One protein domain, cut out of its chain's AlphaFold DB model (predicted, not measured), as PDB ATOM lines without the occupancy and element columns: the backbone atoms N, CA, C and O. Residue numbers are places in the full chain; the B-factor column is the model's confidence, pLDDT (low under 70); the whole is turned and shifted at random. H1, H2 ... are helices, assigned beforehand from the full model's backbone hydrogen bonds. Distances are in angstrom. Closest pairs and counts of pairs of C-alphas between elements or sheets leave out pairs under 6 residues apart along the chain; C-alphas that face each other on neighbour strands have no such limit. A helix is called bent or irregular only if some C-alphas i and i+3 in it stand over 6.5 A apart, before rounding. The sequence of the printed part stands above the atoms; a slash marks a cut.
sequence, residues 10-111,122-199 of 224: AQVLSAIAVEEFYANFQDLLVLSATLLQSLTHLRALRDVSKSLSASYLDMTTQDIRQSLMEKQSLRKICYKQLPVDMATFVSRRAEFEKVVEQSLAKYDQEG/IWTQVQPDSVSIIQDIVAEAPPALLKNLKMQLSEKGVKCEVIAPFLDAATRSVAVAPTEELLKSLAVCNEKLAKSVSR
ATOM      1  N   ALA A  10     288.002 296.096 268.117       81.50
ATOM      2  CA  ALA A  10     287.986 294.777 268.755       81.50
ATOM      3  C   ALA A  10     287.023 294.712 269.955       81.50
ATOM      4  O   ALA A  10     286.330 293.712 270.126       81.50
ATOM      5  N   GLN A  11     286.946 295.778 270.757       84.69
ATOM      6  CA  GLN A  11     285.980 295.892 271.855       84.69
ATOM      7  C   GLN A  11     284.548 296.024 271.333       84.69
ATOM      8  O   GLN A  11     283.656 295.406 271.899       84.69
ATOM      9  N   VAL A  12     284.336 296.758 270.237       83.25
ATOM     10  CA  VAL A  12     283.019 296.861 269.589       83.25
ATOM     11  C   VAL A  12     282.568 295.500 269.070       83.25
ATOM     12  O   VAL A  12     281.462 295.071 269.381       83.25
ATOM     13  N   LEU A  13     283.429 294.777 268.344       83.56
ATOM     14  CA  LEU A  13     283.098 293.431 267.878       83.56
ATOM     15  C   LEU A  13     282.813 292.482 269.048       83.56
ATOM     16  O   LEU A  13     281.854 291.722 268.988       83.56
ATOM     17  N   SER A  14     283.630 292.522 270.102       85.94
ATOM     18  CA  SER A  14     283.413 291.707 271.301       85.94
ATOM     19  C   SER A  14     282.061 292.021 271.948       85.94
ATOM     20  O   SER A  14     281.282 291.107 272.210       85.94
ATOM     21  N   ALA A  15     281.728 293.303 272.107       86.94
ATOM     22  CA  ALA A  15     280.447 293.739 272.649       86.94
ATOM     23  C   ALA A  15     279.260 293.285 271.785       86.94
ATOM     24  O   ALA A  15     278.333 292.686 272.320       86.94
ATOM     25  N   ILE A  16     279.313 293.483 270.464       87.75
ATOM     26  CA  ILE A  16     278.267 293.027 269.532       87.75
ATOM     27  C   ILE A  16     278.118 291.504 269.591       87.75
ATOM     28  O   ILE A  16     277.004 291.001 269.687       87.75
ATOM     29  N   ALA A  17     279.228 290.762 269.555       88.44
ATOM     30  CA  ALA A  17     279.206 289.304 269.616       88.44
ATOM     31  C   ALA A  17     278.549 288.809 270.910       88.44
ATOM     32  O   ALA A  17     277.703 287.921 270.862       88.44
ATOM     33  N   VAL A  18     278.900 289.403 272.051       89.81
ATOM     34  CA  VAL A  18     278.317 289.075 273.357       89.81
ATOM     35  C   VAL A  18     276.831 289.443 273.411       89.81
ATOM     36  O   VAL A  18     276.021 288.604 273.805       89.81
ATOM     37  N   GLU A  19     276.451 290.655 272.995       88.75
ATOM     38  CA  GLU A  19     275.052 291.106 272.993       88.75
ATOM     39  C   GLU A  19     274.172 290.199 272.122       88.75
ATOM     40  O   GLU A  19     273.164 289.677 272.603       88.75
ATOM     41  N   GLU A  20     274.572 289.950 270.873       89.19
ATOM     42  CA  GLU A  20     273.820 289.097 269.948       89.19
ATOM     43  C   GLU A  20     273.746 287.650 270.445       89.19
ATOM     44  O   GLU A  20     272.701 287.006 270.333       89.19
ATOM     45  N   PHE A  21     274.825 287.135 271.041       90.94
ATOM     46  CA  PHE A  21     274.862 285.767 271.544       90.94
ATOM     47  C   PHE A  21     273.852 285.551 272.671       90.94
ATOM     48  O   PHE A  21     273.029 284.638 272.597       90.94
ATOM     49  N   TYR A  22     273.868 286.401 273.698       89.06
ATOM     50  CA  TYR A  22     272.960 286.247 274.835       89.06
ATOM     51  C   TYR A  22     271.516 286.637 274.503       89.06
ATOM     52  O   TYR A  22     270.596 286.093 275.111       89.06
ATOM     53  N   ALA A  23     271.299 287.524 273.528       89.62
ATOM     54  CA  ALA A  23     269.956 287.875 273.079       89.62
ATOM     55  C   ALA A  23     269.312 286.766 272.233       89.62
ATOM     56  O   ALA A  23     268.143 286.439 272.442       89.62
ATOM     57  N   ASN A  24     270.061 286.187 271.289       89.75
ATOM     58  CA  ASN A  24     269.478 285.416 270.187       89.75
ATOM     59  C   ASN A  24     269.995 283.972 270.069       89.75
ATOM     60  O   ASN A  24     269.347 283.158 269.411       89.75
ATOM     61  N   PHE A  25     271.126 283.637 270.704       89.88
ATOM     62  CA  PHE A  25     271.836 282.367 270.484       89.88
ATOM     63  C   PHE A  25     272.265 281.639 271.770       89.88
ATOM     64  O   PHE A  25     273.099 280.734 271.729       89.88
ATOM     65  N   GLN A  26     271.676 281.969 272.925       88.81
ATOM     66  CA  GLN A  26     271.947 281.274 274.194       88.81
ATOM     67  C   GLN A  26     271.632 279.764 274.148       88.81
ATOM     68  O   GLN A  26     272.179 278.985 274.931       88.81
ATOM     69  N   ASP A  27     270.781 279.323 273.213       88.75
ATOM     70  CA  ASP A  27     270.492 277.910 272.955       88.75
ATOM     71  C   ASP A  27     271.737 277.122 272.523       88.75
ATOM     72  O   ASP A  27     271.813 275.917 272.774       88.75
ATOM     73  N   LEU A  28     272.754 277.787 271.962       89.62
ATOM     74  CA  LEU A  28     274.044 277.167 271.655       89.62
ATOM     75  C   LEU A  28     274.760 276.642 272.904       89.62
ATOM     76  O   LEU A  28     275.420 275.605 272.820       89.62
ATOM     77  N   LEU A  29     274.584 277.275 274.072       88.62
ATOM     78  CA  LEU A  29     275.138 276.762 275.329       88.62
ATOM     79  C   LEU A  29     274.494 275.420 275.694       88.62
ATOM     80  O   LEU A  29     275.193 274.453 275.999       88.62
ATOM     81  N   VAL A  30     273.169 275.324 275.579       90.00
ATOM     82  CA  VAL A  30     272.419 274.089 275.856       90.00
ATOM     83  C   VAL A  30     272.788 272.991 274.857       90.00
ATOM     84  O   VAL A  30     273.048 271.849 275.247       90.00
ATOM     85  N   LEU A  31     272.883 273.335 273.569       90.81
ATOM     86  CA  LEU A  31     273.325 272.410 272.528       90.81
ATOM     87  C   LEU A  31     274.756 271.918 272.785       90.81
ATOM     88  O   LEU A  31     275.009 270.722 272.678       90.81
ATOM     89  N   SER A  32     275.678 272.790 273.197       89.19
ATOM     90  CA  SER A  32     277.056 272.389 273.508       89.19
ATOM     91  C   SER A  32     277.138 271.404 274.683       89.19
ATOM     92  O   SER A  32     277.840 270.396 274.594       89.19
ATOM     93  N   ALA A  33     276.348 271.617 275.742       89.44
ATOM     94  CA  ALA A  33     276.243 270.678 276.859       89.44
ATOM     95  C   ALA A  33     275.667 269.323 276.409       89.44
ATOM     96  O   ALA A  33     276.147 268.263 276.816       89.44
ATOM     97  N   THR A  34     274.687 269.350 275.504       91.06
ATOM     98  CA  THR A  34     274.078 268.145 274.917       91.06
ATOM     99  C   THR A  34     275.090 267.354 274.079       91.06
ATOM    100  O   THR A  34     275.142 266.121 274.143       91.06
ATOM    101  N   LEU A  35     275.952 268.051 273.334       90.88
ATOM    102  CA  LEU A  35     277.040 267.440 272.573       90.88
ATOM    103  C   LEU A  35     278.094 266.798 273.486       90.88
ATOM    104  O   LEU A  35     278.495 265.663 273.231       90.88
ATOM    105  N   LEU A  36     278.482 267.454 274.584       90.25
ATOM    106  CA  LEU A  36     279.384 266.876 275.594       90.25
ATOM    107  C   LEU A  36     278.804 265.613 276.244       90.25
ATOM    108  O   LEU A  36     279.499 264.605 276.416       90.25
ATOM    109  N   GLN A  37     277.512 265.630 276.570       91.31
ATOM    110  CA  GLN A  37     276.830 264.451 277.096       91.31
ATOM    111  C   GLN A  37     276.830 263.314 276.064       91.31
ATOM    112  O   GLN A  37     277.099 262.157 276.390       91.31
ATOM    113  N   SER A  38     276.595 263.636 274.796       90.25
ATOM    114  CA  SER A  38     276.618 262.655 273.713       90.25
ATOM    115  C   SER A  38     278.013 262.088 273.441       90.25
ATOM    116  O   SER A  38     278.132 260.895 273.165       90.25
ATOM    117  N   LEU A  39     279.072 262.888 273.585       89.19
ATOM    118  CA  LEU A  39     280.458 262.412 273.559       89.19
ATOM    119  C   LEU A  39     280.720 261.405 274.689       89.19
ATOM    120  O   LEU A  39     281.347 260.369 274.472       89.19
ATOM    121  N   THR A  40     280.175 261.659 275.880       91.06
ATOM    122  CA  THR A  40     280.248 260.713 277.005       91.06
ATOM    123  C   THR A  40     279.542 259.395 276.670       91.06
ATOM    124  O   THR A  40     280.101 258.321 276.892       91.06
ATOM    125  N   HIS A  41     278.360 259.447 276.047       92.31
ATOM    126  CA  HIS A  41     277.663 258.244 275.578       92.31
ATOM    127  C   HIS A  41     278.435 257.492 274.486       92.31
ATOM    128  O   HIS A  41     278.425 256.261 274.461       92.31
ATOM    129  N   LEU A  42     279.121 258.208 273.592       90.31
ATOM    130  CA  LEU A  42     279.948 257.619 272.540       90.31
ATOM    131  C   LEU A  42     281.135 256.846 273.133       90.31
ATOM    132  O   LEU A  42     281.409 255.717 272.718       90.31
ATOM    133  N   ARG A  43     281.796 257.426 274.142       90.50
ATOM    134  CA  ARG A  43     282.868 256.775 274.911       90.50
ATOM    135  C   ARG A  43     282.358 255.522 275.617       90.50
ATOM    136  O   ARG A  43     282.913 254.449 275.403       90.50
ATOM    137  N   ALA A  44     281.238 255.626 276.333       91.44
ATOM    138  CA  ALA A  44     280.603 254.483 276.988       91.44
ATOM    139  C   ALA A  44     280.248 253.366 275.989       91.44
ATOM    140  O   ALA A  44     280.540 252.196 276.223       91.44
ATOM    141  N   LEU A  45     279.700 253.712 274.816       90.44
ATOM    142  CA  LEU A  45     279.376 252.742 273.768       90.44
ATOM    143  C   LEU A  45     280.619 251.982 273.285       90.44
ATOM    144  O   LEU A  45     280.557 250.771 273.025       90.44
ATOM    145  N   ARG A  46     281.741 252.691 273.135       88.38
ATOM    146  CA  ARG A  46     283.028 252.098 272.766       88.38
ATOM    147  C   ARG A  46     283.525 251.162 273.860       88.38
ATOM    148  O   ARG A  46     283.960 250.060 273.536       88.38
ATOM    149  N   ASP A  47     283.433 251.568 275.116       89.25
ATOM    150  CA  ASP A  47     283.956 250.800 276.245       89.25
ATOM    151  C   ASP A  47     283.140 249.523 276.481       89.25
ATOM    152  O   ASP A  47     283.721 248.440 276.566       89.25
ATOM    153  N   VAL A  48     281.806 249.598 276.412       88.88
ATOM    154  CA  VAL A  48     280.925 248.414 276.415       88.88
ATOM    155  C   VAL A  48     281.252 247.489 275.242       88.88
ATOM    156  O   VAL A  48     281.314 246.270 275.397       88.88
ATOM    157  N   SER A  49     281.505 248.047 274.053       86.50
ATOM    158  CA  SER A  49     281.867 247.242 272.880       86.50
ATOM    159  C   SER A  49     283.219 246.547 273.039       86.50
ATOM    160  O   SER A  49     283.340 245.393 272.642       86.50
ATOM    161  N   LYS A  50     284.215 247.219 273.627       84.81
ATOM    162  CA  LYS A  50     285.529 246.632 273.925       84.81
ATOM    163  C   LYS A  50     285.422 245.534 274.976       84.81
ATOM    164  O   LYS A  50     285.968 244.461 274.754       84.81
ATOM    165  N   SER A  51     284.695 245.784 276.064       85.12
ATOM    166  CA  SER A  51     284.471 244.815 277.143       85.12
ATOM    167  C   SER A  51     283.828 243.531 276.612       85.12
ATOM    168  O   SER A  51     284.381 242.444 276.769       85.12
ATOM    169  N   LEU A  52     282.741 243.673 275.841       83.38
ATOM    170  CA  LEU A  52     282.070 242.552 275.181       83.38
ATOM    171  C   LEU A  52     282.985 241.760 274.243       83.38
ATOM    172  O   LEU A  52     282.763 240.570 274.078       83.38
ATOM    173  N   SER A  53     283.959 242.395 273.587       81.94
ATOM    174  CA  SER A  53     284.888 241.705 272.684       81.94
ATOM    175  C   SER A  53     286.076 241.072 273.407       81.94
ATOM    176  O   SER A  53     286.534 240.016 272.982       81.94
ATOM    177  N   ALA A  54     286.583 241.699 274.468       80.25
ATOM    178  CA  ALA A  54     287.765 241.241 275.193       80.25
ATOM    179  C   ALA A  54     287.454 240.088 276.154       80.25
ATOM    180  O   ALA A  54     288.254 239.168 276.271       80.25
ATOM    181  N   SER A  55     286.290 240.124 276.805       80.56
ATOM    182  CA  SER A  55     285.928 239.189 277.878       80.56
ATOM    183  C   SER A  55     284.763 238.272 277.513       80.56
ATOM    184  O   SER A  55     284.208 237.623 278.389       80.56
ATOM    185  N   TYR A  56     284.387 238.185 276.231       75.69
ATOM    186  CA  TYR A  56     283.198 237.442 275.791       75.69
ATOM    187  C   TYR A  56     283.125 236.007 276.335       75.69
ATOM    188  O   TYR A  56     282.053 235.547 276.717       75.69
ATOM    189  N   LEU A  57     284.262 235.304 276.345       82.44
ATOM    190  CA  LEU A  57     284.352 233.903 276.761       82.44
ATOM    191  C   LEU A  57     284.290 233.722 278.283       82.44
ATOM    192  O   LEU A  57     283.913 232.649 278.743       82.44
ATOM    193  N   ASP A  58     284.618 234.772 279.038       86.62
ATOM    194  CA  ASP A  58     284.687 234.759 280.502       86.62
ATOM    195  C   ASP A  58     283.426 235.361 281.154       86.62
ATOM    196  O   ASP A  58     283.270 235.330 282.374       86.62
ATOM    197  N   MET A  59     282.515 235.925 280.355       84.94
ATOM    198  CA  MET A  59     281.278 236.542 280.829       84.94
ATOM    199  C   MET A  59     280.153 235.523 280.988       84.94
ATOM    200  O   MET A  59     279.984 234.604 280.184       84.94
ATOM    201  N   THR A  60     279.292 235.737 281.984       90.00
ATOM    202  CA  THR A  60     278.057 234.961 282.083       90.00
ATOM    203  C   THR A  60     277.064 235.381 280.996       90.00
ATOM    204  O   THR A  60     277.059 236.518 280.514       90.00
ATOM    205  N   THR A  61     276.139 234.487 280.643       88.25
ATOM    206  CA  THR A  61     275.048 234.795 279.701       88.25
ATOM    207  C   THR A  61     274.221 236.014 280.136       88.25
ATOM    208  O   THR A  61     273.718 236.760 279.291       88.25
ATOM    209  N   GLN A  62     274.071 236.234 281.446       90.81
ATOM    210  CA  GLN A  62     273.340 237.375 281.994       90.81
ATOM    211  C   GLN A  62     274.090 238.692 281.754       90.81
ATOM    212  O   GLN A  62     273.482 239.650 281.269       90.81
ATOM    213  N   ASP A  63     275.401 238.714 281.992       86.94
ATOM    214  CA  ASP A  63     276.244 239.902 281.792       86.94
ATOM    215  C   ASP A  63     276.317 240.302 280.315       86.94
ATOM    216  O   ASP A  63     276.239 241.486 279.970       86.94
ATOM    217  N   ILE A  64     276.390 239.309 279.420       86.56
ATOM    218  CA  ILE A  64     276.343 239.526 277.969       86.56
ATOM    219  C   ILE A  64     275.019 240.195 277.588       86.56
ATOM    220  O   ILE A  64     275.005 241.181 276.850       86.56
ATOM    221  N   ARG A  65     273.891 239.694 278.108       88.69
ATOM    222  CA  ARG A  65     272.565 240.244 277.803       88.69
ATOM    223  C   ARG A  65     272.429 241.693 278.268       88.69
ATOM    224  O   ARG A  65     271.932 242.520 277.506       88.69
ATOM    225  N   GLN A  66     272.884 241.996 279.481       91.62
ATOM    226  CA  GLN A  66     272.843 243.347 280.035       91.62
ATOM    227  C   GLN A  66     273.704 244.313 279.213       91.62
ATOM    228  O   GLN A  66     273.218 245.358 278.782       91.62
ATOM    229  N   SER A  67     274.932 243.908 278.889       89.75
ATOM    230  CA  SER A  67     275.858 244.702 278.075       89.75
ATOM    231  C   SER A  67     275.328 244.945 276.656       89.75
ATOM    232  O   SER A  67     275.482 246.031 276.099       89.75
ATOM    233  N   LEU A  68     274.655 243.960 276.049       90.38
ATOM    234  CA  LEU A  68     274.014 244.123 274.740       90.38
ATOM    235  C   LEU A  68     272.834 245.102 274.787       90.38
ATOM    236  O   LEU A  68     272.684 245.905 273.862       90.38
ATOM    237  N   MET A  69     272.020 245.070 275.847       92.94
ATOM    238  CA  MET A  69     270.926 246.031 276.034       92.94
ATOM    239  C   MET A  69     271.452 247.455 276.232       92.94
ATOM    240  O   MET A  69     270.964 248.385 275.581       92.94
ATOM    241  N   GLU A  70     272.481 247.628 277.060       93.44
ATOM    242  CA  GLU A  70     273.150 248.917 277.257       93.44
ATOM    243  C   GLU A  70     273.731 249.444 275.940       93.44
ATOM    244  O   GLU A  70     273.423 250.563 275.518       93.44
ATOM    245  N   LYS A  71     274.476 248.601 275.216       89.62
ATOM    246  CA  LYS A  71     275.021 248.916 273.890       89.62
ATOM    247  C   LYS A  71     273.931 249.357 272.915       89.62
ATOM    248  O   LYS A  71     274.133 250.308 272.159       89.62
ATOM    249  N   GLN A  72     272.780 248.686 272.902       90.38
ATOM    250  CA  GLN A  72     271.666 249.041 272.024       90.38
ATOM    251  C   GLN A  72     271.049 250.398 272.393       90.38
ATOM    252  O   GLN A  72     270.768 251.197 271.494       90.38
ATOM    253  N   SER A  73     270.885 250.679 273.687       91.19
ATOM    254  CA  SER A  73     270.398 251.969 274.188       91.19
ATOM    255  C   SER A  73     271.340 253.115 273.800       91.19
ATOM    256  O   SER A  73     270.929 254.064 273.125       91.19
ATOM    257  N   LEU A  74     272.635 252.973 274.104       91.81
ATOM    258  CA  LEU A  74     273.666 253.960 273.773       91.81
ATOM    259  C   LEU A  74     273.789 254.176 272.263       91.81
ATOM    260  O   LEU A  74     273.902 255.313 271.800       91.81
ATOM    261  N   ARG A  75     273.698 253.103 271.465       89.44
ATOM    262  CA  ARG A  75     273.707 253.198 270.001       89.44
ATOM    263  C   ARG A  75     272.532 254.020 269.487       89.44
ATOM    264  O   ARG A  75     272.729 254.813 268.574       89.44
ATOM    265  N   LYS A  76     271.332 253.860 270.052       85.44
ATOM    266  CA  LYS A  76     270.155 254.640 269.644       85.44
ATOM    267  C   LYS A  76     270.384 256.136 269.864       85.44
ATOM    268  O   LYS A  76     270.079 256.913 268.965       85.44
ATOM    269  N   ILE A  77     270.963 256.520 271.000       86.06
ATOM    270  CA  ILE A  77     271.299 257.917 271.307       86.06
ATOM    271  C   ILE A  77     272.368 258.428 270.330       86.06
ATOM    272  O   ILE A  77     272.135 259.385 269.593       86.06
ATOM    273  N   CYS A  78     273.504 257.731 270.237       89.12
ATOM    274  CA  CYS A  78     274.651 258.189 269.453       89.12
ATOM    275  C   CYS A  78     274.392 258.191 267.940       89.12
ATOM    276  O   CYS A  78     274.859 259.072 267.240       89.12
ATOM    277  N   TYR A  79     273.673 257.214 267.386       86.06
ATOM    278  CA  TYR A  79     273.528 257.108 265.925       86.06
ATOM    279  C   TYR A  79     272.327 257.875 265.381       86.06
ATOM    280  O   TYR A  79     272.319 258.200 264.194       86.06
ATOM    281  N   LYS A  80     271.317 258.134 266.220       86.06
ATOM    282  CA  LYS A  80     270.110 258.851 265.807       86.06
ATOM    283  C   LYS A  80     270.176 260.332 266.160       86.06
ATOM    284  O   LYS A  80     269.882 261.148 265.300       86.06
ATOM    285  N   GLN A  81     270.542 260.663 267.399       88.50
ATOM    286  CA  GLN A  81     270.396 262.023 267.918       88.50
ATOM    287  C   GLN A  81     271.653 262.871 267.694       88.50
ATOM    288  O   GLN A  81     271.557 263.976 267.171       88.50
ATOM    289  N   LEU A  82     272.839 262.326 267.981       91.00
ATOM    290  CA  LEU A  82     274.097 263.078 267.891       91.00
ATOM    291  C   LEU A  82     274.351 263.728 266.514       91.00
ATOM    292  O   LEU A  82     274.713 264.903 266.490       91.00
ATOM    293  N   PRO A  83     274.133 263.061 265.358       90.19
ATOM    294  CA  PRO A  83     274.325 263.710 264.059       90.19
ATOM    295  C   PRO A  83     273.385 264.903 263.836       90.19
ATOM    296  O   PRO A  83     273.788 265.895 263.233       90.19
ATOM    297  N   VAL A  84     272.149 264.813 264.339       90.62
ATOM    298  CA  VAL A  84     271.139 265.878 264.243       90.62
ATOM    299  C   VAL A  84     271.540 267.065 265.113       90.62
ATOM    300  O   VAL A  84     271.499 268.209 264.650       90.62
ATOM    301  N   ASP A  85     271.976 266.804 266.344       91.06
ATOM    302  CA  ASP A  85     272.417 267.838 267.282       91.06
ATOM    303  C   ASP A  85     273.678 268.538 266.772       91.06
ATOM    304  O   ASP A  85     273.738 269.764 266.764       91.06
ATOM    305  N   MET A  86     274.653 267.782 266.253       89.94
ATOM    306  CA  MET A  86     275.865 268.347 265.650       89.94
ATOM    307  C   MET A  86     275.545 269.208 264.435       89.94
ATOM    308  O   MET A  86     276.056 270.319 264.325       89.94
ATOM    309  N   ALA A  87     274.692 268.726 263.527       89.56
ATOM    310  CA  ALA A  87     274.299 269.506 262.361       89.56
ATOM    311  C   ALA A  87     273.574 270.792 262.781       89.56
ATOM    312  O   ALA A  87     273.845 271.855 262.236       89.56
ATOM    313  N   THR A  88     272.697 270.717 263.785       90.88
ATOM    314  CA  THR A  88     272.007 271.888 264.346       90.88
ATOM    315  C   THR A  88     272.980 272.874 264.974       90.88
ATOM    316  O   THR A  88     272.910 274.057 264.658       90.88
ATOM    317  N   PHE A  89     273.919 272.396 265.789       90.81
ATOM    318  CA  PHE A  89     274.949 273.226 266.401       90.81
ATOM    319  C   PHE A  89     275.772 273.956 265.338       90.81
ATOM    320  O   PHE A  89     275.861 275.176 265.374       90.81
ATOM    321  N   VAL A  90     276.286 273.240 264.334       88.12
ATOM    322  CA  VAL A  90     277.060 273.827 263.228       88.12
ATOM    323  C   VAL A  90     276.233 274.846 262.434       88.12
ATOM    324  O   VAL A  90     276.740 275.916 262.105       88.12
ATOM    325  N   SER A  91     274.964 274.555 262.135       89.19
ATOM    326  CA  SER A  91     274.086 275.496 261.429       89.19
ATOM    327  C   SER A  91     273.849 276.779 262.226       89.19
ATOM    328  O   SER A  91     273.988 277.867 261.674       89.19
ATOM    329  N   ARG A  92     273.522 276.659 263.516       89.06
ATOM    330  CA  ARG A  92     273.264 277.802 264.406       89.06
ATOM    331  C   ARG A  92     274.529 278.621 264.648       89.06
ATOM    332  O   ARG A  92     274.472 279.844 264.695       89.06
ATOM    333  N   ARG A  93     275.682 277.952 264.701       87.75
ATOM    334  CA  ARG A  93     277.006 278.574 264.749       87.75
ATOM    335  C   ARG A  93     277.239 279.485 263.532       87.75
ATOM    336  O   ARG A  93     277.537 280.663 263.690       87.75
ATOM    337  N   ALA A  94     277.017 278.967 262.326       85.81
ATOM    338  CA  ALA A  94     277.158 279.744 261.092       85.81
ATOM    339  C   ALA A  94     276.121 280.880 260.969       85.81
ATOM    340  O   ALA A  94     276.387 281.906 260.347       85.81
ATOM    341  N   GLU A  95     274.924 280.702 261.532       89.81
ATOM    342  CA  GLU A  95     273.901 281.752 261.603       89.81
ATOM    343  C   GLU A  95     274.348 282.905 262.509       89.81
ATOM    344  O   GLU A  95     274.292 284.062 262.092       89.81
ATOM    345  N   PHE A  96     274.859 282.598 263.702       89.88
ATOM    346  CA  PHE A  96     275.384 283.598 264.629       89.88
ATOM    347  C   PHE A  96     276.540 284.402 264.026       89.88
ATOM    348  O   PHE A  96     276.510 285.629 264.080       89.88
ATOM    349  N   GLU A  97     277.518 283.737 263.397       86.44
ATOM    350  CA  GLU A  97     278.635 284.418 262.721       86.44
ATOM    351  C   GLU A  97     278.127 285.454 261.707       86.44
ATOM    352  O   GLU A  97     278.558 286.606 261.730       86.44
ATOM    353  N   LYS A  98     277.131 285.088 260.889       87.88
ATOM    354  CA  LYS A  98     276.513 286.005 259.919       87.88
ATOM    355  C   LYS A  98     275.785 287.174 260.577       87.88
ATOM    356  O   LYS A  98     275.841 288.281 260.046       87.88
ATOM    357  N   VAL A  99     275.077 286.950 261.685       89.69
ATOM    358  CA  VAL A  99     274.377 288.027 262.409       89.69
ATOM    359  C   VAL A  99     275.383 289.020 262.982       89.69
ATOM    360  O   VAL A  99     275.225 290.222 262.787       89.69
ATOM    361  N   VAL A 100     276.460 288.534 263.600       87.75
ATOM    362  CA  VAL A 100     277.529 289.392 264.126       87.75
ATOM    363  C   VAL A 100     278.211 290.175 263.004       87.75
ATOM    364  O   VAL A 100     278.405 291.381 263.144       87.75
ATOM    365  N   GLU A 101     278.523 289.538 261.872       84.56
ATOM    366  CA  GLU A 101     279.082 290.218 260.695       84.56
ATOM    367  C   GLU A 101     278.150 291.312 260.157       84.56
ATOM    368  O   GLU A 101     278.604 292.410 259.835       84.56
ATOM    369  N   GLN A 102     276.841 291.055 260.094       85.88
ATOM    370  CA  GLN A 102     275.848 292.046 259.668       85.88
ATOM    371  C   GLN A 102     275.722 293.208 260.658       85.88
ATOM    372  O   GLN A 102     275.609 294.360 260.233       85.88
ATOM    373  N   SER A 103     275.734 292.929 261.961       84.88
ATOM    374  CA  SER A 103     275.676 293.953 263.008       84.88
ATOM    375  C   SER A 103     276.953 294.798 263.033       84.88
ATOM    376  O   SER A 103     276.865 296.022 263.123       84.88
ATOM    377  N   LEU A 104     278.126 294.192 262.822       81.62
ATOM    378  CA  LEU A 104     279.386 294.916 262.648       81.62
ATOM    379  C   LEU A 104     279.387 295.765 261.368       81.62
ATOM    380  O   LEU A 104     279.806 296.914 261.404       81.62
ATOM    381  N   ALA A 105     278.880 295.251 260.244       79.69
ATOM    382  CA  ALA A 105     278.830 295.998 258.986       79.69
ATOM    383  C   ALA A 105     277.939 297.252 259.058       79.69
ATOM    384  O   ALA A 105     278.174 298.209 258.326       79.69
ATOM    385  N   LYS A 106     276.925 297.271 259.932       79.19
ATOM    386  CA  LYS A 106     276.133 298.482 260.218       79.19
ATOM    387  C   LYS A 106     276.943 299.536 260.979       79.19
ATOM    388  O   LYS A 106     276.664 300.717 260.825       79.19
ATOM    389  N   TYR A 107     277.920 299.108 261.775       72.94
ATOM    390  CA  TYR A 107     278.815 299.978 262.536       72.94
ATOM    391  C   TYR A 107     280.001 300.478 261.688       72.94
ATOM    392  O   TYR A 107     280.285 301.670 261.660       72.94
ATOM    393  N   ASP A 108     280.642 299.590 260.919       71.56
ATOM    394  CA  ASP A 108     281.814 299.904 260.080       71.56
ATOM    395  C   ASP A 108     281.472 300.836 258.882       71.56
ATOM    396  O   ASP A 108     282.374 301.372 258.237       71.56
ATOM    397  N   GLN A 109     280.187 301.097 258.584       63.25
ATOM    398  CA  GLN A 109     279.761 302.095 257.580       63.25
ATOM    399  C   GLN A 109     280.201 303.539 257.909       63.25
ATOM    400  O   GLN A 109     280.093 304.409 257.043       63.25
ATOM    401  N   GLU A 110     280.736 303.794 259.109       58.16
ATOM    402  CA  GLU A 110     281.260 305.100 259.533       58.16
ATOM    403  C   GLU A 110     282.775 305.310 259.296       58.16
ATOM    404  O   GLU A 110     283.243 306.440 259.437       58.16
ATOM    405  N   GLY A 111     283.556 304.307 258.859       55.44
ATOM    406  CA  GLY A 111     284.944 304.553 258.432       55.44
ATOM    407  C   GLY A 111     285.920 303.369 258.443       55.44
ATOM    408  O   GLY A 111     285.868 302.491 259.293       55.44
ATOM    409  N   ILE A 122     285.273 285.686 266.982       80.12
ATOM    410  CA  ILE A 122     283.906 285.845 267.505       80.12
ATOM    411  C   ILE A 122     283.608 284.785 268.583       80.12
ATOM    412  O   ILE A 122     283.120 285.115 269.662       80.12
ATOM    413  N   TRP A 123     283.975 283.524 268.338       79.38
ATOM    414  CA  TRP A 123     283.741 282.420 269.274       79.38
ATOM    415  C   TRP A 123     284.593 282.504 270.524       79.38
ATOM    416  O   TRP A 123     284.100 282.185 271.600       79.38
ATOM    417  N   THR A 124     285.829 282.995 270.429       81.25
ATOM    418  CA  THR A 124     286.660 283.202 271.627       81.25
ATOM    419  C   THR A 124     286.055 284.205 272.612       81.25
ATOM    420  O   THR A 124     286.376 284.139 273.793       81.25
ATOM    421  N   GLN A 125     285.160 285.093 272.156       80.38
ATOM    422  CA  GLN A 125     284.495 286.070 273.025       80.38
ATOM    423  C   GLN A 125     283.324 285.474 273.815       80.38
ATOM    424  O   GLN A 125     283.047 285.930 274.921       80.38
ATOM    425  N   VAL A 126     282.630 284.475 273.258       80.81
ATOM    426  CA  VAL A 126     281.365 283.960 273.818       80.81
ATOM    427  C   VAL A 126     281.457 282.512 274.294       80.81
ATOM    428  O   VAL A 126     280.838 282.150 275.293       80.81
ATOM    429  N   GLN A 127     282.240 281.675 273.608       76.56
ATOM    430  CA  GLN A 127     282.421 280.263 273.933       76.56
ATOM    431  C   GLN A 127     283.716 279.684 273.308       76.56
ATOM    432  O   GLN A 127     283.668 279.084 272.223       76.56
ATOM    433  N   PRO A 128     284.872 279.808 273.989       62.75
ATOM    434  CA  PRO A 128     286.174 279.407 273.443       62.75
ATOM    435  C   PRO A 128     286.298 277.897 273.162       62.75
ATOM    436  O   PRO A 128     286.973 277.510 272.212       62.75
ATOM    437  N   ASP A 129     285.584 277.045 273.905       68.81
ATOM    438  CA  ASP A 129     285.685 275.577 273.795       68.81
ATOM    439  C   ASP A 129     284.722 274.948 272.765       68.81
ATOM    440  O   ASP A 129     284.604 273.731 272.641       68.81
ATOM    441  N   SER A 130     283.992 275.755 271.995       66.56
ATOM    442  CA  SER A 130     282.963 275.248 271.073       66.56
ATOM    443  C   SER A 130     283.523 274.439 269.889       66.56
ATOM    444  O   SER A 130     282.854 273.538 269.380       66.56
ATOM    445  N   VAL A 131     284.742 274.746 269.425       67.06
ATOM    446  CA  VAL A 131     285.410 274.031 268.316       67.06
ATOM    447  C   VAL A 131     285.940 272.667 268.765       67.06
ATOM    448  O   VAL A 131     285.836 271.697 268.009       67.06
ATOM    449  N   SER A 132     286.482 272.579 269.983       76.12
ATOM    450  CA  SER A 132     287.133 271.361 270.482       76.12
ATOM    451  C   SER A 132     286.139 270.212 270.630       76.12
ATOM    452  O   SER A 132     286.425 269.102 270.193       76.12
ATOM    453  N   ILE A 133     284.918 270.486 271.101       80.06
ATOM    454  CA  ILE A 133     283.865 269.469 271.264       80.06
ATOM    455  C   ILE A 133     283.533 268.769 269.940       80.06
ATOM    456  O   ILE A 133     283.377 267.548 269.897       80.06
ATOM    457  N   ILE A 134     283.429 269.524 268.840       81.69
ATOM    458  CA  ILE A 134     283.138 268.946 267.519       81.69
ATOM    459  C   ILE A 134     284.298 268.045 267.077       81.69
ATOM    460  O   ILE A 134     284.064 266.944 266.575       81.69
ATOM    461  N   GLN A 135     285.537 268.505 267.263       80.88
ATOM    462  CA  GLN A 135     286.733 267.746 266.900       80.88
ATOM    463  C   GLN A 135     286.845 266.453 267.714       80.88
ATOM    464  O   GLN A 135     287.079 265.397 267.125       80.88
ATOM    465  N   ASP A 136     286.582 266.510 269.019       84.25
ATOM    466  CA  ASP A 136     286.585 265.349 269.912       84.25
ATOM    467  C   ASP A 136     285.548 264.308 269.483       84.25
ATOM    468  O   ASP A 136     285.853 263.118 269.371       84.25
ATOM    469  N   ILE A 137     284.325 264.748 269.166       85.19
ATOM    470  CA  ILE A 137     283.282 263.844 268.671       85.19
ATOM    471  C   ILE A 137     283.712 263.200 267.356       85.19
ATOM    472  O   ILE A 137     283.557 261.992 267.197       85.19
ATOM    473  N   VAL A 138     284.261 263.970 266.416       84.62
ATOM    474  CA  VAL A 138     284.689 263.435 265.117       84.62
ATOM    475  C   VAL A 138     285.849 262.451 265.259       84.62
ATOM    476  O   VAL A 138     285.851 261.427 264.577       84.62
ATOM    477  N   ALA A 139     286.799 262.724 266.153       81.75
ATOM    478  CA  ALA A 139     287.941 261.854 266.420       81.75
ATOM    479  C   ALA A 139     287.524 260.505 267.027       81.75
ATOM    480  O   ALA A 139     288.137 259.477 266.738       81.75
ATOM    481  N   GLU A 140     286.475 260.490 267.853       81.88
ATOM    482  CA  GLU A 140     285.996 259.275 268.519       81.88
ATOM    483  C   GLU A 140     284.856 258.568 267.773       81.88
ATOM    484  O   GLU A 140     284.544 257.405 268.060       81.88
ATOM    485  N   ALA A 141     284.220 259.241 266.813       84.75
ATOM    486  CA  ALA A 141     283.058 258.722 266.113       84.75
ATOM    487  C   ALA A 141     283.413 257.595 265.131       84.75
ATOM    488  O   ALA A 141     284.341 257.704 264.328       84.75
ATOM    489  N   PRO A 142     282.613 256.514 265.096       82.50
ATOM    490  CA  PRO A 142     282.764 255.482 264.083       82.50
ATOM    491  C   PRO A 142     282.381 256.017 262.688       82.50
ATOM    492  O   PRO A 142     281.474 256.851 262.574       82.50
ATOM    493  N   PRO A 143     282.957 255.477 261.593       80.94
ATOM    494  CA  PRO A 143     282.722 255.979 260.234       80.94
ATOM    495  C   PRO A 143     281.246 256.036 259.820       80.94
ATOM    496  O   PRO A 143     280.840 256.931 259.085       80.94
ATOM    497  N   ALA A 144     280.420 255.100 260.295       82.62
ATOM    498  CA  ALA A 144     278.985 255.092 260.014       82.62
ATOM    499  C   ALA A 144     278.256 256.320 260.590       82.62
ATOM    500  O   ALA A 144     277.341 256.842 259.956       82.62
ATOM    501  N   LEU A 145     278.682 256.805 261.760       86.25
ATOM    502  CA  LEU A 145     278.130 258.002 262.390       86.25
ATOM    503  C   LEU A 145     278.560 259.258 261.624       86.25
ATOM    504  O   LEU A 145     277.723 260.104 261.324       86.25
ATOM    505  N   LEU A 146     279.828 259.322 261.205       87.00
ATOM    506  CA  LEU A 146     280.350 260.411 260.371       87.00
ATOM    507  C   LEU A 146     279.664 260.486 258.997       87.00
ATOM    508  O   LEU A 146     279.354 261.576 258.519       87.00
ATOM    509  N   LYS A 147     279.351 259.339 258.376       84.44
ATOM    510  CA  LYS A 147     278.537 259.289 257.147       84.44
ATOM    511  C   LYS A 147     277.144 259.888 257.370       84.44
ATOM    512  O   LYS A 147     276.690 260.672 256.540       84.44
ATOM    513  N   ASN A 148     276.493 259.557 258.489       87.38
ATOM    514  CA  ASN A 148     275.184 260.116 258.833       87.38
ATOM    515  C   ASN A 148     275.267 261.634 259.077       87.38
ATOM    516  O   ASN A 148     274.470 262.395 258.538       87.38
ATOM    517  N   LEU A 149     276.290 262.095 259.802       88.62
ATOM    518  CA  LEU A 149     276.539 263.522 260.020       88.62
ATOM    519  C   LEU A 149     276.718 264.286 258.702       88.62
ATOM    520  O   LEU A 149     276.115 265.339 258.516       88.62
ATOM    521  N   LYS A 150     277.498 263.748 257.757       86.62
ATOM    522  CA  LYS A 150     277.675 264.366 256.436       86.62
ATOM    523  C   LYS A 150     276.348 264.514 255.686       86.62
ATOM    524  O   LYS A 150     276.119 265.546 255.055       86.62
ATOM    525  N   MET A 151     275.480 263.506 255.761       87.00
ATOM    526  CA  MET A 151     274.144 263.556 255.166       87.00
ATOM    527  C   MET A 151     273.288 264.651 255.817       87.00
ATOM    528  O   MET A 151     272.766 265.501 255.104       87.00
ATOM    529  N   GLN A 152     273.248 264.714 257.152       88.81
ATOM    530  CA  GLN A 152     272.511 265.744 257.897       88.81
ATOM    531  C   GLN A 152     272.996 267.171 257.587       88.81
ATOM    532  O   GLN A 152     272.193 268.080 257.391       88.81
ATOM    533  N   LEU A 153     274.312 267.381 257.487       86.50
ATOM    534  CA  LEU A 153     274.882 268.677 257.093       86.50
ATOM    535  C   LEU A 153     274.498 269.064 255.660       86.50
ATOM    536  O   LEU A 153     274.182 270.224 255.395       86.50
ATOM    537  N   SER A 154     274.478 268.085 254.751       85.88
ATOM    538  CA  SER A 154     274.079 268.293 253.356       85.88
ATOM    539  C   SER A 154     272.596 268.658 253.237       85.88
ATOM    540  O   SER A 154     272.264 269.589 252.511       85.88
ATOM    541  N   GLU A 155     271.717 267.988 253.991       87.12
ATOM    542  CA  GLU A 155     270.280 268.297 254.066       87.12
ATOM    543  C   GLU A 155     270.023 269.724 254.568       87.12
ATOM    544  O   GLU A 155     269.142 270.412 254.058       87.12
ATOM    545  N   LYS A 156     270.828 270.200 255.525       83.75
ATOM    546  CA  LYS A 156     270.754 271.579 256.032       83.75
ATOM    547  C   LYS A 156     271.456 272.609 255.141       83.75
ATOM    548  O   LYS A 156     271.404 273.797 255.444       83.75
ATOM    549  N   GLY A 157     272.126 272.185 254.068       83.25
ATOM    550  CA  GLY A 157     272.881 273.072 253.181       83.25
ATOM    551  C   GLY A 157     274.079 273.750 253.855       83.25
ATOM    552  O   GLY A 157     274.524 274.802 253.396       83.25
ATOM    553  N   VAL A 158     274.605 273.175 254.942       78.75
ATOM    554  CA  VAL A 158     275.693 273.767 255.730       78.75
ATOM    555  C   VAL A 158     276.992 273.006 255.506       78.75
ATOM    556  O   VAL A 158     277.035 271.777 255.519       78.75
ATOM    557  N   LYS A 159     278.081 273.754 255.313       76.56
ATOM    558  CA  LYS A 159     279.440 273.215 255.222       76.56
ATOM    559  C   LYS A 159     280.179 273.503 256.522       76.56
ATOM    560  O   LYS A 159     280.057 274.591 257.070       76.56
ATOM    561  N   CYS A 160     280.962 272.538 256.990       71.69
ATOM    562  CA  CYS A 160     281.857 272.719 258.127       71.69
ATOM    563  C   CYS A 160     283.276 272.363 257.689       71.69
ATOM    564  O   CYS A 160     283.634 271.186 257.612       71.69
ATOM    565  N   GLU A 161     284.063 273.381 257.344       70.12
ATOM    566  CA  GLU A 161     285.397 273.205 256.753       70.12
ATOM    567  C   GLU A 161     286.367 272.505 257.710       70.12
ATOM    568  O   GLU A 161     287.160 271.671 257.279       70.12
ATOM    569  N   VAL A 162     286.220 272.751 259.017       66.69
ATOM    570  CA  VAL A 162     287.045 272.151 260.077       66.69
ATOM    571  C   VAL A 162     286.948 270.621 260.093       66.69
ATOM    572  O   VAL A 162     287.940 269.944 260.352       66.69
ATOM    573  N   ILE A 163     285.773 270.056 259.790       72.38
ATOM    574  CA  ILE A 163     285.538 268.601 259.843       72.38
ATOM    575  C   ILE A 163     285.393 267.942 258.471       72.38
ATOM    576  O   ILE A 163     285.373 266.713 258.387       72.38
ATOM    577  N   ALA A 164     285.314 268.725 257.393       76.94
ATOM    578  CA  ALA A 164     285.144 268.222 256.031       76.94
ATOM    579  C   ALA A 164     286.145 267.109 255.651       76.94
ATOM    580  O   ALA A 164     285.692 266.088 255.125       76.94
ATOM    581  N   PRO A 165     287.451 267.196 255.989       73.88
ATOM    582  CA  PRO A 165     288.403 266.125 255.680       73.88
ATOM    583  C   PRO A 165     288.046 264.785 256.336       73.88
ATOM    584  O   PRO A 165     288.169 263.730 255.712       73.88
ATOM    585  N   PHE A 166     287.555 264.814 257.578       71.62
ATOM    586  CA  PHE A 166     287.167 263.617 258.327       71.62
ATOM    587  C   PHE A 166     285.861 263.013 257.801       71.62
ATOM    588  O   PHE A 166     285.731 261.792 257.691       71.62
ATOM    589  N   LEU A 167     284.907 263.862 257.412       77.12
ATOM    590  CA  LEU A 167     283.659 263.427 256.780       77.12
ATOM    591  C   LEU A 167     283.919 262.773 255.414       77.12
ATOM    592  O   LEU A 167     283.319 261.746 255.084       77.12
ATOM    593  N   ASP A 168     284.838 263.333 254.629       75.81
ATOM    594  CA  ASP A 168     285.226 262.796 253.326       75.81
ATOM    595  C   ASP A 168     285.975 261.467 253.449       75.81
ATOM    596  O   ASP A 168     285.651 260.508 252.736       75.81
ATOM    597  N   ALA A 169     286.901 261.366 254.403       71.12
ATOM    598  CA  ALA A 169     287.583 260.123 254.748       71.12
ATOM    599  C   ALA A 169     286.597 259.008 255.130       71.12
ATOM    600  O   ALA A 169     286.633 257.912 254.558       71.12
ATOM    601  N   ALA A 170     285.647 259.317 256.019       68.44
ATOM    602  CA  ALA A 170     284.629 258.373 256.459       68.44
ATOM    603  C   ALA A 170     283.778 257.849 255.294       68.44
ATOM    604  O   ALA A 170     283.473 256.655 255.246       68.44
ATOM    605  N   THR A 171     283.429 258.696 254.313       66.75
ATOM    606  CA  THR A 171     282.679 258.255 253.122       66.75
ATOM    607  C   THR A 171     283.433 257.273 252.236       66.75
ATOM    608  O   THR A 171     282.800 256.394 251.654       66.75
ATOM    609  N   ARG A 172     284.765 257.353 252.182       65.50
ATOM    610  CA  ARG A 172     285.605 256.456 251.374       65.50
ATOM    611  C   ARG A 172     285.934 255.136 252.079       65.50
ATOM    612  O   ARG A 172     286.667 254.328 251.524       65.50
ATOM    613  N   SER A 173     285.402 254.914 253.289       54.16
ATOM    614  CA  SER A 173     285.774 253.791 254.167       54.16
ATOM    615  C   SER A 173     287.289 253.715 254.416       54.16
ATOM    616  O   SER A 173     287.830 252.644 254.673       54.16
ATOM    617  N   VAL A 174     287.968 254.864 254.346       47.62
ATOM    618  CA  VAL A 174     289.383 255.009 254.679       47.62
ATOM    619  C   VAL A 174     289.440 255.527 256.108       47.62
ATOM    620  O   VAL A 174     288.909 256.597 256.406       47.62
ATOM    621  N   ALA A 175     290.048 254.758 257.009       42.75
ATOM    622  CA  ALA A 175     290.320 255.227 258.358       42.75
ATOM    623  C   ALA A 175     291.422 256.292 258.285       42.75
ATOM    624  O   ALA A 175     292.589 255.969 258.077       42.75
ATOM    625  N   VAL A 176     291.053 257.564 258.426       43.25
ATOM    626  CA  VAL A 176     292.026 258.626 258.681       43.25
ATOM    627  C   VAL A 176     292.145 258.736 260.189       43.25
ATOM    628  O   VAL A 176     291.278 259.305 260.847       43.25
ATOM    629  N   ALA A 177     293.191 258.129 260.745       44.62
ATOM    630  CA  ALA A 177     293.580 258.442 262.109       44.62
ATOM    631  C   ALA A 177     293.953 259.934 262.150       44.62
ATOM    632  O   ALA A 177     294.682 260.384 261.258       44.62
ATOM    633  N   PRO A 178     293.478 260.715 263.135       44.78
ATOM    634  CA  PRO A 178     294.004 262.049 263.370       44.78
ATOM    635  C   PRO A 178     295.453 261.890 263.842       44.78
ATOM    636  O   PRO A 178     295.732 261.747 265.027       44.78
ATOM    637  N   THR A 179     296.392 261.816 262.905       46.66
ATOM    638  CA  THR A 179     297.815 261.876 263.220       46.66
ATOM    639  C   THR A 179     298.197 263.328 263.486       46.66
ATOM    640  O   THR A 179     297.617 264.253 262.911       46.66
ATOM    641  N   GLU A 180     299.207 263.543 264.333       48.81
ATOM    642  CA  GLU A 180     299.797 264.869 264.557       48.81
ATOM    643  C   GLU A 180     300.155 265.573 263.241       48.81
ATOM    644  O   GLU A 180     300.053 266.791 263.148       48.81
ATOM    645  N   GLU A 181     300.548 264.827 262.209       45.22
ATOM    646  CA  GLU A 181     300.833 265.359 260.876       45.22
ATOM    647  C   GLU A 181     299.585 265.860 260.145       45.22
ATOM    648  O   GLU A 181     299.667 266.867 259.445       45.22
ATOM    649  N   LEU A 182     298.423 265.223 260.329       46.19
ATOM    650  CA  LEU A 182     297.165 265.688 259.743       46.19
ATOM    651  C   LEU A 182     296.695 266.977 260.433       46.19
ATOM    652  O   LEU A 182     296.330 267.937 259.753       46.19
ATOM    653  N   LEU A 183     296.813 267.038 261.764       48.94
ATOM    654  CA  LEU A 183     296.562 268.243 262.563       48.94
ATOM    655  C   LEU A 183     297.539 269.378 262.204       48.94
ATOM    656  O   LEU A 183     297.115 270.515 261.995       48.94
ATOM    657  N   LYS A 184     298.831 269.070 262.021       50.56
ATOM    658  CA  LYS A 184     299.844 270.020 261.528       50.56
ATOM    659  C   LYS A 184     299.552 270.459 260.091       50.56
ATOM    660  O   LYS A 184     299.714 271.632 259.780       50.56
ATOM    661  N   SER A 185     299.071 269.576 259.214       46.84
ATOM    662  CA  SER A 185     298.726 269.934 257.829       46.84
ATOM    663  C   SER A 185     297.485 270.828 257.733       46.84
ATOM    664  O   SER A 185     297.457 271.725 256.895       46.84
ATOM    665  N   LEU A 186     296.510 270.662 258.634       43.09
ATOM    666  CA  LEU A 186     295.361 271.560 258.786       43.09
ATOM    667  C   LEU A 186     295.787 272.945 259.299       43.09
ATOM    668  O   LEU A 186     295.354 273.958 258.750       43.09
ATOM    669  N   ALA A 187     296.719 273.002 260.254       46.91
ATOM    670  CA  ALA A 187     297.340 274.260 260.679       46.91
ATOM    671  C   ALA A 187     298.151 274.926 259.544       46.91
ATOM    672  O   ALA A 187     298.093 276.142 259.360       46.91
ATOM    673  N   VAL A 188     298.843 274.135 258.715       42.81
ATOM    674  CA  VAL A 188     299.581 274.619 257.533       42.81
ATOM    675  C   VAL A 188     298.639 275.082 256.416       42.81
ATOM    676  O   VAL A 188     298.980 276.016 255.692       42.81
ATOM    677  N   CYS A 189     297.452 274.489 256.264       36.59
ATOM    678  CA  CYS A 189     296.420 274.996 255.355       36.59
ATOM    679  C   CYS A 189     295.906 276.370 255.805       36.59
ATOM    680  O   CYS A 189     295.793 277.263 254.965       36.59
ATOM    681  N   ASN A 190     295.723 276.582 257.113       40.84
ATOM    682  CA  ASN A 190     295.370 277.890 257.673       40.84
ATOM    683  C   ASN A 190     296.495 278.927 257.485       40.84
ATOM    684  O   ASN A 190     296.230 280.061 257.085       40.84
ATOM    685  N   GLU A 191     297.765 278.538 257.646       42.50
ATOM    686  CA  GLU A 191     298.902 279.415 257.326       42.50
ATOM    687  C   GLU A 191     299.041 279.712 255.826       42.50
ATOM    688  O   GLU A 191     299.422 280.822 255.449       42.50
ATOM    689  N   LYS A 192     298.773 278.742 254.944       41.22
ATOM    690  CA  LYS A 192     298.862 278.928 253.487       41.22
ATOM    691  C   LYS A 192     297.717 279.781 252.950       41.22
ATOM    692  O   LYS A 192     297.965 280.533 252.011       41.22
ATOM    693  N   LEU A 193     296.529 279.726 253.556       34.88
ATOM    694  CA  LEU A 193     295.447 280.679 253.291       34.88
ATOM    695  C   LEU A 193     295.809 282.090 253.780       34.88
ATOM    696  O   LEU A 193     295.657 283.052 253.032       34.88
ATOM    697  N   ALA A 194     296.402 282.233 254.969       39.69
ATOM    698  CA  ALA A 194     296.890 283.532 255.448       39.69
ATOM    699  C   ALA A 194     298.042 284.095 254.578       39.69
ATOM    700  O   ALA A 194     298.128 285.303 254.332       39.69
ATOM    701  N   LYS A 195     298.911 283.220 254.046       40.09
ATOM    702  CA  LYS A 195     300.021 283.571 253.137       40.09
ATOM    703  C   LYS A 195     299.574 283.824 251.688       40.09
ATOM    704  O   LYS A 195     300.204 284.617 250.990       40.09
ATOM    705  N   SER A 196     298.497 283.198 251.208       33.12
ATOM    706  CA  SER A 196     297.941 283.467 249.872       33.12
ATOM    707  C   SER A 196     297.148 284.778 249.837       33.12
ATOM    708  O   SER A 196     297.246 285.513 248.855       33.12
ATOM    709  N   VAL A 197     296.482 285.138 250.940       37.81
ATOM    710  CA  VAL A 197     295.806 286.436 251.120       37.81
ATOM    711  C   VAL A 197     296.801 287.600 251.272       37.81
ATOM    712  O   VAL A 197     296.500 288.728 250.890       37.81
ATOM    713  N   SER A 198     298.026 287.346 251.744       36.31
ATOM    714  CA  SER A 198     299.100 288.357 251.787       36.31
ATOM    715  C   SER A 198     299.915 288.456 250.489       36.31
ATOM    716  O   SER A 198     300.485 289.510 250.213       36.31
ATOM    717  N   ARG A 199     299.915 287.425 249.626       37.69
ATOM    718  CA  ARG A 199     300.512 287.502 248.276       37.69
ATOM    719  C   ARG A 199     299.612 288.178 247.239       37.69
ATOM    720  O   ARG A 199     300.142 288.756 246.294       37.69
TER     721      ARG A 199
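This is residues 10 to 111 and 122 to 199 of the 224 residues of an uncharacterized protein of Spironucleus salmonicida (UniProt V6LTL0). A long, gently bent helix, H3, runs nearly the whole length of an elongated, loose model; H2 folds back along its first arm as a helical hairpin, H1 crosses its second arm, and short helices gather near its bend. H5 packs on H2, H6 on H3 at the bend, H7 on H6 and little H4 on H1, while the last helix, H8, is an arm touching no helix, its residues 187 to 199 sticking out. The printed part has 180 residues, with eight named helices, H1 to H8 in chain order, and no named strand: all helix. The radius of gyration of the C-alphas is 20.0 A, and they span 74 by 39 by 27 A.

H3, the longest helix, covers residues 61 to 108 and was assigned as one helix by its hydrogen bonds, but it is bent: C-alphas 80 and 83 are 6.7 A apart. Its arms are H3a, residues 61 to 80, 28.2 A long from C-alpha 61 at (275.048, 234.795, 279.701), and H3b, residues 83 to 108, 37.2 A long. H2 is residues 27 to 54, 40.6 A, and H1 is residues 10 to 24, 20.8 A, starting at C-alpha 10 (287.986, 294.777, 268.755). H4 is residues 122 to 126, H5 130 to 140, H6 143 to 155 and H7 164 to 171. H8, residues 180 to 199, is 27.9 A long and ends at C-alpha 199 (300.512, 287.502, 248.276).

H3 is the hub, touching three other helices, and its arms stand at a shallow tilt of 29 degrees. H2 and H3a form a hairpin, opposite ways at a shallow tilt of 32 degrees, only just short of steep; their closest C-alphas, Leu 45 and Lys 71, are 5.8 A apart. H2 also touches H3b, with residues 28 to 35 alone, closest at the C-alphas of Leu 31 and Phe 89, 6.4 A. H1 touches H3b at a steep tilt of 49 degrees, the C-alphas of Ala 17 and Val 100 being closest at 5.7 A. H6 touches H3b, closest at the C-alphas of Pro 83 and Leu 149, 4.6 A. H5 touches H2 the same way at 18 degrees, a shallow tilt, closest at the C-alphas of Leu 39 and Ile 137, 5.8 A. H7 touches H6, closest at the C-alphas of Pro 143 and Ala 170, 4.9 A. H4 touches H1, closest at the C-alphas of Val 18 and Val 126, 6.0 A. H8 touches no helix. Every O i to N i+4 pair is within hydrogen-bond range in H1, H2, H3a, H6, H7 and H8; H3b has 21 of 22, H5 6 of 7, and H4 0 of 1, with 2 of 2 O i to N i+3 pairs within range.

The two farthest C-alphas, of Thr 60 and Gly 111, are 73.8 A apart. Residues 112 to 121 are not printed, and C-alphas 111 and 122 are 20.8 A apart across the cut. Of the links printed whole, none is long. The mean pLDDT of the printed part is 78.0; 38 residues are under 70, among them 170 to 199, and H8 has a mean of 42.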